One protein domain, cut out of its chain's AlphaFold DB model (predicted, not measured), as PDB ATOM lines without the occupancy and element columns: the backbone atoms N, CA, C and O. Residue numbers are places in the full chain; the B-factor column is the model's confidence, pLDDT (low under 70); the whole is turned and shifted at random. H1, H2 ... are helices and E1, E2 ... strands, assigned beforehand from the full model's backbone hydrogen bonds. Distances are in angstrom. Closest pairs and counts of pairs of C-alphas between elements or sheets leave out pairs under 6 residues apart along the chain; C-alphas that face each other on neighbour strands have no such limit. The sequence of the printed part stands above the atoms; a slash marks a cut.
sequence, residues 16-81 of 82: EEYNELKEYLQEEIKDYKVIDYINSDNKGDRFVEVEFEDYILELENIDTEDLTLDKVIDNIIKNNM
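This is residues 16 to 81 of the 82 residues of an uncharacterized protein of uncultured Clostridium sp (UniProt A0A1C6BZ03). A strongly twisted sheet of three strands, E1, E2 and E3, has one helix, H2, laid across one face, while the other face has no named helix over it. The other helix, H1, is off the sheet and packs on H2; its first residues make one end of the long axis, and the turn between E1 and E2 makes the other. The printed part has 66 residues with two named helices and three named strands, in the order H1, E1, E2, E3, H2, and its class is mixed, helices and strands. The sheet's order is E1, E2, E3, antiparallel throughout. The whole is only just compact, close to loose, with a radius of gyration of the C-alphas of 12.7 A, and it spans 43 by 21 by 21 A, only just a rod.

E1, residues 31 to 38, E2, residues 44 to 51, and E3, residues 56 to 60, form a meander, each strand the antiparallel neighbour of the one before. E1 and E2 are a hairpin at 157 degrees, with N 35 and O 47 within hydrogen-bond range at 2.8 A. E2 and E3 are a hairpin at 146 degrees, with N 50 and O 57 within hydrogen-bond range at 2.8 A. E1 and E3 are the edge strands. The sheet is only just strongly twisted, its C-alphas lying up to 4.5 A off the best plane. H2, residues 69 to 80, is on the sheet at a height over the sheet of 10.0 A, which gives two layers, a helix on one face of a sheet. It lies over E2 and E3, and runs across the strands, at 81 degrees to E2 on the local plane. The closest C-alphas of H2 and E3 are those of Ile 76 and Leu 59, 7.7 A apart. H1, residues 16 to 28, is not on the sheet and is apart from E2 and E3. H1 and H2 touch, closest at the C-alphas of Lys 22 and Ile 73, 6.4 A, at a steep tilt of 60 degrees, opposite ways. In H1 and H2 every O i to N i+4 pair is within hydrogen-bond range.

E1 is 22.8 A long from first to last C-alpha, E2 22.4 A and E3 13.1 A. H1 is 18.4 A long and begins at C-alpha 16 (76.175, 201.471, 254.647). E1 begins at C-alpha 31 (94.637, 209.690, 240.219). H2 is 16.6 A long and ends at C-alpha 80 (89.992, 193.524, 250.069).

The two C-alphas farthest apart are those of Glu 16 and Asn 42, 43.4 A. The printed part has no cut. The links H1 to E1, E1 to E2 and E2 to E3 are tight, and E3 to H2, with 8 residues, is short. The mean pLDDT of the printed part is 85.3, and residues 80 to 81 are under 70.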
ATOM      1  N   GLU A  16      75.645 200.323 253.903       80.38
ATOM      2  CA  GLU A  16      76.175 201.471 254.647       80.38
ATOM      3  C   GLU A  16      77.712 201.496 254.641       80.38
ATOM      4  O   GLU A  16      78.296 202.440 254.122       80.38
ATOM      5  N   GLU A  17      78.362 200.408 255.072       80.88
ATOM      6  CA  GLU A  17      79.828 200.280 255.066       80.88
ATOM      7  C   GLU A  17      80.414 200.435 253.650       80.88
ATOM      8  O   GLU A  17      81.502 200.980 253.472       80.88
ATOM      9  N   TYR A  18      79.705 199.946 252.624       83.88
ATOM     10  CA  TYR A  18      80.152 200.065 251.233       83.88
ATOM     11  C   TYR A  18      80.158 201.521 250.785       83.88
ATOM     12  O   TYR A  18      81.119 201.963 250.157       83.88
ATOM     13  N   ASN A  19      79.097 202.257 251.114       85.38
ATOM     14  CA  ASN A  19      78.987 203.668 250.779       85.38
ATOM     15  C   ASN A  19      80.040 204.493 251.523       85.38
ATOM     16  O   ASN A  19      80.718 205.286 250.881       85.38
ATOM     17  N   GLU A  20      80.266 204.232 252.813       86.69
ATOM     18  CA  GLU A  20      81.311 204.914 253.589       86.69
ATOM     19  C   GLU A  20      82.709 204.692 252.991       86.69
ATOM     20  O   GLU A  20      83.460 205.645 252.783       86.69
ATOM     21  N   LEU A  21      83.057 203.443 252.653       86.62
ATOM     22  CA  LEU A  21      84.336 203.132 252.006       86.62
ATOM     23  C   LEU A  21      84.445 203.758 250.620       86.62
ATOM     24  O   LEU A  21      85.523 204.194 250.224       86.62
ATOM     25  N   LYS A  22      83.345 203.790 249.869       88.12
ATOM     26  CA  LYS A  22      83.306 204.401 248.546       88.12
ATOM     27  C   LYS A  22      83.537 205.905 248.621       88.12
ATOM     28  O   LYS A  22      84.344 206.404 247.847       88.12
ATOM     29  N   GLU A  23      82.869 206.600 249.537       88.94
ATOM     30  CA  GLU A  23      83.067 208.033 249.773       88.94
ATOM     31  C   GLU A  23      84.512 208.314 250.200       88.94
ATOM     32  O   GLU A  23      85.181 209.131 249.572       88.94
ATOM     33  N   TYR A  24      85.039 207.549 251.161       88.56
ATOM     34  CA  TYR A  24      86.430 207.669 251.600       88.56
ATOM     35  C   TYR A  24      87.425 207.474 250.445       88.56
ATOM     36  O   TYR A  24      88.291 208.312 250.213       88.56
ATOM     37  N   LEU A  25      87.283 206.397 249.668       88.31
ATOM     38  CA  LEU A  25      88.174 206.124 248.539       88.31
ATOM     39  C   LEU A  25      88.023 207.160 247.416       88.31
ATOM     40  O   LEU A  25      89.002 207.452 246.738       88.31
ATOM     41  N   GLN A  26      86.833 207.732 247.209       88.94
ATOM     42  CA  GLN A  26      86.648 208.821 246.245       88.94
ATOM     43  C   GLN A  26      87.403 210.091 246.642       88.94
ATOM     44  O   GLN A  26      87.865 210.802 245.753       88.94
ATOM     45  N   GLU A  27      87.517 210.381 247.938       89.06
ATOM     46  CA  GLU A  27      88.276 211.535 248.429       89.06
ATOM     47  C   GLU A  27      89.792 211.282 248.429       89.06
ATOM     48  O   GLU A  27      90.564 212.186 248.113       89.06
ATOM     49  N   GLU A  28      90.218 210.056 248.738       88.19
ATOM     50  CA  GLU A  28      91.639 209.713 248.894       88.19
ATOM     51  C   GLU A  28      92.351 209.393 247.573       88.19
ATOM     52  O   GLU A  28      93.562 209.605 247.457       88.19
ATOM     53  N   ILE A  29      91.634 208.849 246.581       89.38
ATOM     54  CA  ILE A  29      92.214 208.541 245.269       89.38
ATOM     55  C   ILE A  29      92.482 209.856 244.538       89.38
ATOM     56  O   ILE A  29      91.564 210.557 244.111       89.38
ATOM     57  N   LYS A  30      93.765 210.158 244.345       90.81
ATOM     58  CA  LYS A  30      94.223 211.348 243.624       90.81
ATOM     59  C   LYS A  30      94.142 211.169 242.119       90.81
ATOM     60  O   LYS A  30      93.690 212.070 241.418       90.81
ATOM     61  N   ASP A  31      94.603 210.021 241.639       91.62
ATOM     62  CA  ASP A  31      94.637 209.690 240.219       91.62
ATOM     63  C   ASP A  31      94.613 208.171 240.026       91.62
ATOM     64  O   ASP A  31      94.921 207.398 240.938       91.62
ATOM     65  N   TYR A  32      94.240 207.728 238.830       90.19
ATOM     66  CA  TYR A  32      94.389 206.336 238.436       90.19
ATOM     67  C   TYR A  32      94.738 206.244 236.954       90.19
ATOM     68  O   TYR A  32      94.194 206.965 236.115       90.19
ATOM     69  N   LYS A  33      95.620 205.309 236.609       90.31
ATOM     70  CA  LYS A  33      96.086 205.121 235.231       90.31
ATOM     71  C   LYS A  33      96.300 203.650 234.912       90.31
ATOM     72  O   LYS A  33      96.665 202.850 235.766       90.31
ATOM     73  N   VAL A  34      96.078 203.308 233.648       90.31
ATOM     74  CA  VAL A  34      96.336 201.968 233.116       90.31
ATOM     75  C   VAL A  34      97.797 201.887 232.691       90.31
ATOM     76  O   VAL A  34      98.259 202.729 231.919       90.31
ATOM     77  N   ILE A  35      98.506 200.875 233.178       88.88
ATOM     78  CA  ILE A  35      99.887 200.586 232.814       88.88
ATOM     79  C   ILE A  35      99.933 199.276 232.031       88.88
ATOM     80  O   ILE A  35      99.598 198.205 232.537       88.88
ATOM     81  N   ASP A  36     100.372 199.376 230.778       88.56
ATOM     82  CA  ASP A  36     100.739 198.233 229.951       88.56
ATOM     83  C   ASP A  36     102.185 197.822 230.256       88.56
ATOM     84  O   ASP A  36     103.105 198.644 230.206       88.56
ATOM     85  N   TYR A  37     102.409 196.536 230.511       84.44
ATOM     86  CA  TYR A  37     103.748 195.983 230.697       84.44
ATOM     87  C   TYR A  37     103.906 194.644 229.982       84.44
ATOM     88  O   TYR A  37     102.944 194.001 229.566       84.44
ATOM     89  N   ILE A  38     105.158 194.233 229.804       87.19
ATOM     90  CA  ILE A  38     105.496 192.911 229.283       87.19
ATOM     91  C   ILE A  38     105.950 192.074 230.471       87.19
ATOM     92  O   ILE A  38     106.943 192.406 231.120       87.19
ATOM     93  N   ASN A  39     105.215 191.007 230.765       84.19
ATOM     94  CA  ASN A  39     105.551 190.114 231.865       84.19
ATOM     95  C   ASN A  39     106.745 189.201 231.521       84.19
ATOM     96  O   ASN A  39     107.236 189.161 230.388       84.19
ATOM     97  N   SER A  40     107.212 188.432 232.505       82.81
ATOM     98  CA  SER A  40     108.348 187.507 232.359       82.81
ATOM     99  C   SER A  40     108.139 186.419 231.292       82.81
ATOM    100  O   SER A  40     109.114 185.864 230.789       82.81
ATOM    101  N   ASP A  41     106.888 186.139 230.915       87.25
ATOM    102  CA  ASP A  41     106.500 185.208 229.849       87.25
ATOM    103  C   ASP A  41     106.416 185.876 228.464       87.25
ATOM    104  O   ASP A  41     105.950 185.264 227.497       87.25
ATOM    105  N   ASN A  42     106.871 187.128 228.350       84.31
ATOM    106  CA  ASN A  42     106.835 187.939 227.135       84.31
ATOM    107  C   ASN A  42     105.407 188.160 226.593       84.31
ATOM    108  O   ASN A  42     105.203 188.309 225.384       84.31
ATOM    109  N   LYS A  43     104.409 188.153 227.483       83.00
ATOM    110  CA  LYS A  43     103.019 188.498 227.173       83.00
ATOM    111  C   LYS A  43     102.751 189.938 227.598       83.00
ATOM    112  O   LYS A  43     103.240 190.378 228.636       83.00
ATOM    113  N   GLY A  44     101.987 190.654 226.775       78.38
ATOM    114  CA  GLY A  44     101.462 191.966 227.137       78.38
ATOM    115  C   GLY A  44     100.373 191.792 228.183       78.38
ATOM    116  O   GLY A  44      99.407 191.069 227.938       78.38
ATOM    117  N   ASP A  45     100.561 192.427 229.325       85.31
ATOM    118  CA  ASP A  45      99.636 192.412 230.446       85.31
ATOM    119  C   ASP A  45      99.356 193.850 230.899       85.31
ATOM    120  O   ASP A  45     100.054 194.791 230.494       85.31
ATOM    121  N   ARG A  46      98.286 194.039 231.670       85.44
ATOM    122  CA  ARG A  46      97.798 195.365 232.064       85.44
ATOM    123  C   ARG A  46      97.374 195.372 233.516       85.44
ATOM    124  O   ARG A  46      96.607 194.517 233.949       85.44
ATOM    125  N   PHE A  47      97.790 196.407 234.225       88.62
ATOM    126  CA  PHE A  47      97.318 196.698 235.572       88.62
ATOM    127  C   PHE A  47      96.917 198.163 235.684       88.62
ATOM    128  O   PHE A  47      97.242 198.985 234.826       88.62
ATOM    129  N   VAL A  48      96.159 198.485 236.725       89.75
ATOM    130  CA  VAL A  48      95.783 199.861 237.046       89.75
ATOM    131  C   VAL A  48      96.566 200.300 238.269       89.75
ATOM    132  O   VAL A  48      96.450 199.688 239.325       89.75
ATOM    133  N   GLU A  49      97.343 201.367 238.123       90.50
ATOM    134  CA  GLU A  49      97.944 202.074 239.251       90.50
ATOM    135  C   GLU A  49      96.929 203.077 239.784       90.50
ATOM    136  O   GLU A  49      96.444 203.930 239.038       90.50
ATOM    137  N   VAL A  50      96.615 202.970 241.070       90.75
ATOM    138  CA  VAL A  50      95.762 203.903 241.803       90.75
ATOM    139  C   VAL A  50      96.641 204.667 242.780       90.75
ATOM    140  O   VAL A  50      97.248 204.071 243.670       90.75
ATOM    141  N   GLU A  51      96.736 205.977 242.597       90.81
ATOM    142  CA  GLU A  51      97.551 206.859 243.424       90.81
ATOM    143  C   GLU A  51      96.722 207.395 244.594       90.81
ATOM    144  O   GLU A  51      95.718 208.083 244.401       90.81
ATOM    145  N   PHE A  52      97.162 207.077 245.811       89.50
ATOM    146  CA  PHE A  52      96.649 207.634 247.060       89.50
ATOM    147  C   PHE A  52      97.604 208.706 247.592       89.50
ATOM    148  O   PHE A  52      98.686 208.931 247.048       89.50
ATOM    149  N   GLU A  53      97.227 209.370 248.686       83.69
ATOM    150  CA  GLU A  53      98.094 210.366 249.321       83.69
ATOM    151  C   GLU A  53      99.442 209.795 249.780       83.69
ATOM    152  O   GLU A  53     100.475 210.433 249.572       83.69
ATOM    153  N   ASP A  54      99.420 208.604 250.382       84.50
ATOM    154  CA  ASP A  54     100.576 208.009 251.058       84.50
ATOM    155  C   ASP A  54     101.212 206.833 250.297       84.50
ATOM    156  O   ASP A  54     102.344 206.442 250.596       84.50
ATOM    157  N   TYR A  55     100.506 206.229 249.334       87.62
ATOM    158  CA  TYR A  55     100.970 205.034 248.619       87.62
ATOM    159  C   TYR A  55     100.309 204.866 247.243       87.62
ATOM    160  O   TYR A  55      99.362 205.563 246.896       87.62
ATOM    161  N   ILE A  56     100.814 203.917 246.450       89.06
ATOM    162  CA  ILE A  56     100.230 203.515 245.164       89.06
ATOM    163  C   ILE A  56      99.755 202.069 245.293       89.06
ATOM    164  O   ILE A  56     100.481 201.224 245.818       89.06
ATOM    165  N   LEU A  57      98.537 201.797 244.832       88.25
ATOM    166  CA  LEU A  57      97.956 200.461 244.789       88.25
ATOM    167  C   LEU A  57      97.907 199.961 243.346       88.25
ATOM    168  O   LEU A  57      97.369 200.632 242.468       88.25
ATOM    169  N   GLU A  58      98.432 198.765 243.114       89.00
ATOM    170  CA  GLU A  58      98.411 198.106 241.809       89.00
ATOM    171  C   GLU A  58      97.246 197.110 241.762       89.00
ATOM    172  O   GLU A  58      97.156 196.191 242.578       89.00
ATOM    173  N   LEU A  59      96.328 197.307 240.817       87.06
ATOM    174  CA  LEU A  59      95.171 196.444 240.601       87.06
ATOM    175  C   LEU A  59      95.346 195.648 239.310       87.06
ATOM    176  O   LEU A  59      95.256 196.188 238.206       87.06
ATOM    177  N   GLU A  60      95.551 194.345 239.458       82.44
ATOM    178  CA  GLU A  60      95.591 193.384 238.356       82.44
ATOM    179  C   GLU A  60      94.192 192.793 238.099       82.44
ATOM    180  O   GLU A  60      93.342 192.754 238.990       82.44
ATOM    181  N   ASN A  61      93.945 192.280 236.887       76.75
ATOM    182  CA  ASN A  61      92.672 191.649 236.484       76.75
ATOM    183  C   ASN A  61      91.438 192.574 236.480       76.75
ATOM    184  O   ASN A  61      90.304 192.102 236.599       76.75
ATOM    185  N   ILE A  62      91.635 193.880 236.319       80.75
ATOM    186  CA  ILE A  62      90.545 194.839 236.123       80.75
ATOM    187  C   ILE A  62      90.280 195.065 234.631       80.75
ATOM    188  O   ILE A  62      91.199 195.112 233.813       80.75
ATOM    189  N   ASP A  63      89.006 195.209 234.273       80.94
ATOM    190  CA  ASP A  63      88.605 195.563 232.913       80.94
ATOM    191  C   ASP A  63      89.018 197.013 232.612       80.94
ATOM    192  O   ASP A  63      88.493 197.961 233.199       80.94
ATOM    193  N   THR A  64      90.008 197.173 231.732       80.88
ATOM    194  CA  THR A  64      90.608 198.475 231.395       80.88
ATOM    195  C   THR A  64      89.933 199.164 230.207       80.88
ATOM    196  O   THR A  64      90.238 200.325 229.939       80.88
ATOM    197  N   GLU A  65      89.017 198.491 229.501       81.56
ATOM    198  CA  GLU A  65      88.351 199.038 228.309       81.56
ATOM    199  C   GLU A  65      87.318 200.120 228.658       81.56
ATOM    200  O   GLU A  65      87.173 201.092 227.920       81.56
ATOM    201  N   ASP A  66      86.642 199.988 229.802       82.12
ATOM    202  CA  ASP A  66      85.657 200.958 230.301       82.12
ATOM    203  C   ASP A  66      85.968 201.325 231.763       82.12
ATOM    204  O   ASP A  66      85.134 201.193 232.664       82.12
ATOM    205  N   LEU A  67      87.220 201.714 232.026       83.12
ATOM    206  CA  LEU A  67      87.705 202.010 233.372       83.12
ATOM    207  C   LEU A  67      87.181 203.364 233.871       83.12
ATOM    208  O   LEU A  67      87.473 204.421 233.312       83.12
ATOM    209  N   THR A  68      86.450 203.337 234.980       88.56
ATOM    210  CA  THR A  68      85.988 204.531 235.698       88.56
ATOM    211  C   THR A  68      86.438 204.462 237.150       88.56
ATOM    212  O   THR A  68      86.620 203.365 237.681       88.56
ATOM    213  N   LEU A  69      86.567 205.618 237.807       86.69
ATOM    214  CA  LEU A  69      86.881 205.698 239.237       86.69
ATOM    215  C   LEU A  69      85.951 204.806 240.074       86.69
ATOM    216  O   LEU A  69      86.405 204.098 240.965       86.69
ATOM    217  N   ASP A  70      84.660 204.775 239.730       86.94
ATOM    218  CA  ASP A  70      83.664 203.936 240.400       86.94
ATOM    219  C   ASP A  70      84.040 202.450 240.345       86.94
ATOM    220  O   ASP A  70      84.074 201.787 241.377       86.94
ATOM    221  N   LYS A  71      84.422 201.949 239.161       87.69
ATOM    222  CA  LYS A  71      84.862 200.559 238.971       87.69
ATOM    223  C   LYS A  71      86.183 200.258 239.665       87.69
ATOM    224  O   LYS A  71      86.364 199.133 240.129       87.69
ATOM    225  N   VAL A  72      87.103 201.218 239.709       88.06
ATOM    226  CA  VAL A  72      88.369 201.085 240.443       88.06
ATOM    227  C   VAL A  72      88.068 200.881 241.925       88.06
ATOM    228  O   VAL A  72      88.475 199.873 242.495       88.06
ATOM    229  N   ILE A  73      87.259 201.761 242.511       88.50
ATOM    230  CA  ILE A  73      86.831 201.682 243.912       88.50
ATOM    231  C   ILE A  73      86.088 200.376 244.193       88.50
ATOM    232  O   ILE A  73      86.411 199.671 245.147       88.50
ATOM    233  N   ASP A  74      85.159 199.992 243.319       87.38
ATOM    234  CA  ASP A  74      84.439 198.722 243.409       87.38
ATOM    235  C   ASP A  74      85.393 197.522 243.453       87.38
ATOM    236  O   ASP A  74      85.188 196.584 244.223       87.38
ATOM    237  N   ASN A  75      86.439 197.534 242.622       86.31
ATOM    238  CA  ASN A  75      87.444 196.477 242.593       86.31
ATOM    239  C   ASN A  75      88.332 196.492 243.837       86.31
ATOM    240  O   ASN A  75      88.660 195.418 244.333       86.31
ATOM    241  N   ILE A  76      88.695 197.661 244.368       85.06
ATOM    242  CA  ILE A  76      89.472 197.779 245.611       85.06
ATOM    243  C   ILE A  76      88.689 197.182 246.777       85.06
ATOM    244  O   ILE A  76      89.225 196.361 247.527       85.06
ATOM    245  N   ILE A  77      87.414 197.557 246.904       84.62
ATOM    246  CA  ILE A  77      86.535 197.052 247.958       84.62
ATOM    247  C   ILE A  77      86.354 195.539 247.788       84.62
ATOM    248  O   ILE A  77      86.577 194.791 248.734       84.62
ATOM    249  N   LYS A  78      86.044 195.053 246.577       80.56
ATOM    250  CA  LYS A  78      85.850 193.613 246.313       80.56
ATOM    251  C   LYS A  78      87.110 192.773 246.533       80.56
ATOM    252  O   LYS A  78      86.988 191.663 247.044       80.56
ATOM    253  N   ASN A  79      88.296 193.266 246.171       74.06
ATOM    254  CA  ASN A  79      89.551 192.530 246.364       74.06
ATOM    255  C   ASN A  79      89.978 192.477 247.837       74.06
ATOM    256  O   ASN A  79      90.473 191.446 248.278       74.06
ATOM    257  N   ASN A  80      89.724 193.530 248.623       66.25
ATOM    258  CA  ASN A  80      89.992 193.524 250.069       66.25
ATOM    259  C   ASN A  80      88.998 192.674 250.888       66.25
ATOM    260  O   ASN A  80      89.199 192.477 252.084       66.25
ATOM    261  N   MET A  81      87.922 192.159 250.279       54.09
ATOM    262  CA  MET A  81      86.921 191.312 250.951       54.09
ATOM    263  C   MET A  81      87.262 189.809 250.987       54.09
ATOM    264  O   MET A  81      86.486 189.038 251.576       54.09
TER     265      MET A  81